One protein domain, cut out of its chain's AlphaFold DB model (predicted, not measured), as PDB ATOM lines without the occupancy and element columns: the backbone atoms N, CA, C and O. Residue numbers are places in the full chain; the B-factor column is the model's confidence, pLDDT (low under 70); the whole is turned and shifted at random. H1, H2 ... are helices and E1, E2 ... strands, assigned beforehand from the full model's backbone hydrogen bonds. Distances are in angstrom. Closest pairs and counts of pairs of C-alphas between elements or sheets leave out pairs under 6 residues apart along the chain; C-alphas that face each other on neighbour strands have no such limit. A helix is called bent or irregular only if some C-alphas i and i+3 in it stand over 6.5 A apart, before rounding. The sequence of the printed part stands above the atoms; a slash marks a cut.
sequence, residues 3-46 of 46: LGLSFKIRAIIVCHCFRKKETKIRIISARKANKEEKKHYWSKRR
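AT A GLANCE: This is residues 3 to 46 of the 46 residues of an uncharacterized protein of Desulfobacteraceae bacterium 4572_130 (UniProt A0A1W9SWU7). A long, bent hairpin of two strands, E1 and E2, makes the length of this model, and a short helix, H1, turns off from the open end of the hairpin, where E2 ends. Before E1, residues 3 to 11 make a loop at that same end, and its first residues, 3 to 4, pair beside residues 12 to 13 of E1. The printed part has 44 residues, with two named strands and then one named helix along the chain; the sheet's order is E1 - E2, antiparallel, and the class is mixed, helices and strands. The whole is loose, with a radius of gyration of the C-alphas of 12.2 A, and only just elongated, spanning 33 by 22 by 17 A.

HOW THE PARTS SIT: Residues 3 to 4 pair antiparallel with residues 12 to 13 of E1, the strand of residues 12 to 19. E1 and E2, residues 24 to 32, form a hairpin, antiparallel at 160 degrees between their directions. N 13 and O 31 are 2.8 A apart and N 19 and O 24 2.9 A, both within hydrogen-bond range. E2 bends by 58 degrees at residue 28. E1 and H1, residues 35 to 44, are only just apart, their closest C-alphas 8.3 A from each other. In H1 every O i to N i+4 pair is within hydrogen-bond range.

IN THESE COORDINATES: E1 begins at C-alpha 12, (75.533, 99.205, 62.666), and is 21.9 A long. E2 measures 23.2 A and ends at C-alpha 32, (79.219, 96.888, 63.817). H1 measures 14.3 A and ends at C-alpha 44, (67.380, 96.796, 50.298).

THE WHOLE: The C-alphas farthest apart, those of Lys 21 and Lys 35, are 34.2 A from each other. The printed part has no cut, and the links E1 to E2 and E2 to H1 are both tight. The mean pLDDT of the printed part is 79.1; residues 3 to 9, residue 20 and residues 44 to 46 are under 70.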
ATOM      1  N   LEU A   3      68.511  98.167  61.524       65.56
ATOM      2  CA  LEU A   3      69.811  98.479  60.921       65.56
ATOM      3  C   LEU A   3      69.925  99.988  60.709       65.56
ATOM      4  O   LEU A   3      69.027 100.600  60.133       65.56
ATOM      5  N   GLY A   4      71.027 100.583  61.165       68.00
ATOM      6  CA  GLY A   4      71.239 102.030  61.129       68.00
ATOM      7  C   GLY A   4      72.615 102.420  60.594       68.00
ATOM      8  O   GLY A   4      73.596 101.687  60.726       68.00
ATOM      9  N   LEU A   5      72.707 103.609  60.000       66.88
ATOM     10  CA  LEU A   5      73.977 104.239  59.642       66.88
ATOM     11  C   LEU A   5      74.518 105.011  60.851       66.88
ATOM     12  O   LEU A   5      73.803 105.794  61.469       66.88
ATOM     13  N   SER A   6      75.789 104.794  61.186       67.69
ATOM     14  CA  SER A   6      76.507 105.568  62.204       67.69
ATOM     15  C   SER A   6      77.678 106.294  61.553       67.69
ATOM     16  O   SER A   6      78.432 105.678  60.794       67.69
ATOM     17  N   PHE A   7      77.853 107.573  61.892       61.91
ATOM     18  CA  PHE A   7      78.857 108.465  61.302       61.91
ATOM     19  C   PHE A   7      80.298 107.937  61.451       61.91
ATOM     20  O   PHE A   7      81.108 108.091  60.544       61.91
ATOM     21  N   LYS A   8      80.608 107.213  62.541       66.75
ATOM     22  CA  LYS A   8      81.926 106.574  62.749       66.75
ATOM     23  C   LYS A   8      82.053 105.165  62.152       66.75
ATOM     24  O   LYS A   8      83.153 104.754  61.800       66.75
ATOM     25  N   ILE A   9      80.966 104.393  62.058       62.88
ATOM     26  CA  ILE A   9      81.039 102.931  61.817       62.88
ATOM     27  C   ILE A   9      80.515 102.526  60.417       62.88
ATOM     28  O   ILE A   9      80.638 101.367  60.008       62.88
ATOM     29  N   ARG A  10      80.006 103.481  59.625       75.88
ATOM     30  CA  ARG A  10      79.383 103.324  58.289       75.88
ATOM     31  C   ARG A  10      78.133 102.428  58.248       75.88
ATOM     32  O   ARG A  10      77.260 102.698  57.446       75.88
ATOM     33  N   ALA A  11      77.995 101.404  59.093       80.44
ATOM     34  CA  ALA A  11      76.749 100.655  59.302       80.44
ATOM     35  C   ALA A  11      76.797  99.858  60.619       80.44
ATOM     36  O   ALA A  11      77.795  99.186  60.907       80.44
ATOM     37  N   ILE A  12      75.713  99.913  61.394       86.44
ATOM     38  CA  ILE A  12      75.533  99.205  62.666       86.44
ATOM     39  C   ILE A  12      74.200  98.454  62.699       86.44
ATOM     40  O   ILE A  12      73.226  98.848  62.063       86.44
ATOM     41  N   ILE A  13      74.171  97.382  63.483       85.31
ATOM     42  CA  ILE A  13      72.982  96.578  63.776       85.31
ATOM     43  C   ILE A  13      72.580  96.863  65.211       85.31
ATOM     44  O   ILE A  13      73.427  96.805  66.106       85.31
ATOM     45  N   VAL A  14      71.302  97.152  65.423       88.50
ATOM     46  CA  VAL A  14      70.731  97.494  66.721       88.50
ATOM     47  C   VAL A  14      69.625  96.503  67.078       88.50
ATOM     48  O   VAL A  14      68.631  96.349  66.364       88.50
ATOM     49  N   CYS A  15      69.763  95.846  68.227       87.94
ATOM     50  CA  CYS A  15      68.653  95.146  68.863       87.94
ATOM     51  C   CYS A  15      67.952  96.120  69.803       87.94
ATOM     52  O   CYS A  15      68.585  96.733  70.662       87.94
ATOM     53  N   HIS A  16      66.643  96.260  69.644       88.44
ATOM     54  CA  HIS A  16      65.819  97.123  70.474       88.44
ATOM     55  C   HIS A  16      64.523  96.406  70.832       88.44
ATOM     56  O   HIS A  16      64.098  95.485  70.136       88.44
ATOM     57  N   CYS A  17      63.902  96.852  71.914       86.25
ATOM     58  CA  CYS A  17      62.567  96.435  72.313       86.25
ATOM     59  C   CYS A  17      61.664  97.667  72.399       86.25
ATOM     60  O   CYS A  17      62.090  98.728  72.871       86.25
ATOM     61  N   PHE A  18      60.428  97.524  71.928       85.50
ATOM     62  CA  PHE A  18      59.387  98.527  72.111       85.50
ATOM     63  C   PHE A  18      58.713  98.310  73.461       85.50
ATOM     64  O   PHE A  18      58.280  97.204  73.781       85.50
ATOM     65  N   ARG A  19      58.603  99.367  74.267       77.19
ATOM     66  CA  ARG A  19      57.861  99.324  75.533       77.19
ATOM     67  C   ARG A  19      56.544 100.083  75.374       77.19
ATOM     68  O   ARG A  19      56.554 101.143  74.763       77.19
ATOM     69  N   LYS A  20      55.456  99.506  75.917       59.41
ATOM     70  CA  LYS A  20      54.044  99.968  75.950       59.41
ATOM     71  C   LYS A  20      53.692 101.115  74.979       59.41
ATOM     72  O   LYS A  20      54.073 102.260  75.201       59.41
ATOM     73  N   LYS A  21      52.831 100.794  74.004       74.50
ATOM     74  CA  LYS A  21      52.286 101.680  72.954       74.50
ATOM     75  C   LYS A  21      53.275 102.110  71.863       74.50
ATOM     76  O   LYS A  21      53.064 103.153  71.269       74.50
ATOM     77  N   GLU A  22      54.369 101.373  71.643       72.06
ATOM     78  CA  GLU A  22      55.351 101.644  70.563       72.06
ATOM     79  C   GLU A  22      56.016 103.039  70.597       72.06
ATOM     80  O   GLU A  22      56.829 103.373  69.742       72.06
ATOM     81  N   THR A  23      55.763 103.834  71.639       80.81
ATOM     82  CA  THR A  23      56.273 105.208  71.793       80.81
ATOM     83  C   THR A  23      57.672 105.268  72.395       80.81
ATOM     84  O   THR A  23      58.313 106.316  72.377       80.81
ATOM     85  N   LYS A  24      58.163 104.159  72.963       82.12
ATOM     86  CA  LYS A  24      59.485 104.091  73.593       82.12
ATOM     87  C   LYS A  24      60.293 102.935  73.028       82.12
ATOM     88  O   LYS A  24      59.915 101.772  73.174       82.12
ATOM     89  N   ILE A  25      61.445 103.269  72.453       88.00
ATOM     90  CA  ILE A  25      62.429 102.312  71.948       88.00
ATOM     91  C   ILE A  25      63.554 102.201  72.975       88.00
ATOM     92  O   ILE A  25      64.268 103.168  73.226       88.00
ATOM     93  N   ARG A  26      63.738 101.015  73.565       86.19
ATOM     94  CA  ARG A  26      64.930 100.710  74.364       86.19
ATOM     95  C   ARG A  26      65.941  99.999  73.483       86.19
ATOM     96  O   ARG A  26      65.680  98.883  73.042       86.19
ATOM     97  N   ILE A  27      67.096 100.615  73.269       88.94
ATOM     98  CA  ILE A  27      68.242  99.947  72.650       88.94
ATOM     99  C   ILE A  27      68.824  98.965  73.671       88.94
ATOM    100  O   ILE A  27      69.120  99.339  74.803       88.94
ATOM    101  N   ILE A  28      68.930  97.701  73.275       89.25
ATOM    102  CA  ILE A  28      69.470  96.611  74.094       89.25
ATOM    103  C   ILE A  28      70.940  96.401  73.745       89.25
ATOM    104  O   ILE A  28      71.780  96.293  74.630       89.25
ATOM    105  N   SER A  29      71.256  96.361  72.452       86.94
ATOM    106  CA  SER A  29      72.626  96.206  71.980       86.94
ATOM    107  C   SER A  29      72.829  96.883  70.631       86.94
ATOM    108  O   SER A  29      71.902  97.002  69.827       86.94
ATOM    109  N   ALA A  30      74.063  97.320  70.391       88.25
ATOM    110  CA  ALA A  30      74.514  97.841  69.114       88.25
ATOM    111  C   ALA A  30      75.862  97.207  68.765       88.25
ATOM    112  O   ALA A  30      76.768  97.154  69.595       88.25
ATOM    113  N   ARG A  31      76.002  96.727  67.529       87.94
ATOM    114  CA  ARG A  31      77.260  96.169  67.017       87.94
ATOM    115  C   ARG A  31      77.542  96.648  65.601       87.94
ATOM    116  O   ARG A  31      76.630  96.992  64.854       87.94
ATOM    117  N   LYS A  32      78.814  96.629  65.203       86.25
ATOM    118  CA  LYS A  32      79.219  96.888  63.817       86.25
ATOM    119  C   LYS A  32      78.600  95.837  62.891       86.25
ATOM    120  O   LYS A  32      78.700  94.640  63.163       86.25
ATOM    121  N   ALA A  33      77.988  96.288  61.797       87.31
ATOM    122  CA  ALA A  33      77.479  95.384  60.773       87.31
ATOM    123  C   ALA A  33      78.648  94.650  60.092       87.31
ATOM    124  O   ALA A  33      79.696  95.252  59.816       87.31
ATOM    125  N   ASN A  34      78.481  93.353  59.837       87.19
ATOM    126  CA  ASN A  34      79.450  92.558  59.078       87.19
ATOM    127  C   ASN A  34      79.305  92.850  57.563       87.19
ATOM    128  O   ASN A  34      78.483  93.674  57.154       87.19
ATOM    129  N   LYS A  35      80.147  92.244  56.714       85.94
ATOM    130  CA  LYS A  35      80.120  92.502  55.260       85.94
ATOM    131  C   LYS A  35      78.789  92.088  54.614       85.94
ATOM    132  O   LYS A  35      78.303  92.814  53.750       85.94
ATOM    133  N   GLU A  36      78.203  90.978  55.046       85.81
ATOM    134  CA  GLU A  36      76.958  90.441  54.484       85.81
ATOM    135  C   GLU A  36      75.745  91.297  54.858       85.81
ATOM    136  O   GLU A  36      75.000  91.723  53.982       85.81
ATOM    137  N   GLU A  37      75.620  91.676  56.129       84.56
ATOM    138  CA  GLU A  37      74.558  92.555  56.633       84.56
ATOM    139  C   GLU A  37      74.624  93.944  55.990       84.56
ATOM    140  O   GLU A  37      73.601  94.543  55.657       84.56
ATOM    141  N   LYS A  38      75.839  94.451  55.736       83.38
ATOM    142  CA  LYS A  38      76.027  95.671  54.939       83.38
ATOM    143  C   LYS A  38      75.517  95.488  53.515       83.38
ATOM    144  O   LYS A  38      74.796  96.354  53.032       83.38
ATOM    145  N   LYS A  39      75.890  94.396  52.839       84.75
ATOM    146  CA  LYS A  39      75.442  94.110  51.468       84.75
ATOM    147  C   LYS A  39      73.915  94.017  51.404       84.75
ATOM    148  O   LYS A  39      73.320  94.622  50.520       84.75
ATOM    149  N   HIS A  40      73.295  93.345  52.371       83.31
ATOM    150  CA  HIS A  40      71.841  93.246  52.495       83.31
ATOM    151  C   HIS A  40      71.179  94.613  52.671       83.31
ATOM    152  O   HIS A  40      70.220  94.927  51.974       83.31
ATOM    153  N   TYR A  41      71.725  95.464  53.543       79.44
ATOM    154  CA  TYR A  41      71.228  96.827  53.735       79.44
ATOM    155  C   TYR A  41      71.286  97.661  52.458       79.44
ATOM    156  O   TYR A  41      70.297  98.280  52.082       79.44
ATOM    157  N   TRP A  42      72.435  97.660  51.780       76.56
ATOM    158  CA  TRP A  42      72.612  98.412  50.539       76.56
ATOM    159  C   TRP A  42      71.753  97.856  49.403       76.56
ATOM    160  O   TRP A  42      71.244  98.635  48.608       76.56
ATOM    161  N   SER A  43      71.530  96.540  49.363       80.25
ATOM    162  CA  SER A  43      70.627  95.911  48.396       80.25
ATOM    163  C   SER A  43      69.158  96.241  48.654       80.25
ATOM    164  O   SER A  43      68.406  96.348  47.698       80.25
ATOM    165  N   LYS A  44      68.746  96.395  49.919       69.69
ATOM    166  CA  LYS A  44      67.380  96.796  50.298       69.69
ATOM    167  C   LYS A  44      67.127  98.300  50.200       69.69
ATOM    168  O   LYS A  44      65.986  98.728  50.326       69.69
ATOM    169  N   ARG A  45      68.183  99.105  50.056       64.44
ATOM    170  CA  ARG A  45      68.098 100.563  49.882       64.44
ATOM    171  C   ARG A  45      68.045 100.975  48.402       64.44
ATOM    172  O   ARG A  45      67.938 102.167  48.129       64.44
ATOM    173  N   ARG A  46      68.178 100.018  47.481       54.16
ATOM    174  CA  ARG A  46      68.002 100.210  46.039       54.16
ATOM    175  C   ARG A  46      66.553  99.936  45.670       54.16
ATOM    176  O   ARG A  46      66.058 100.673  44.797       54.16
TER     177      ARG A  46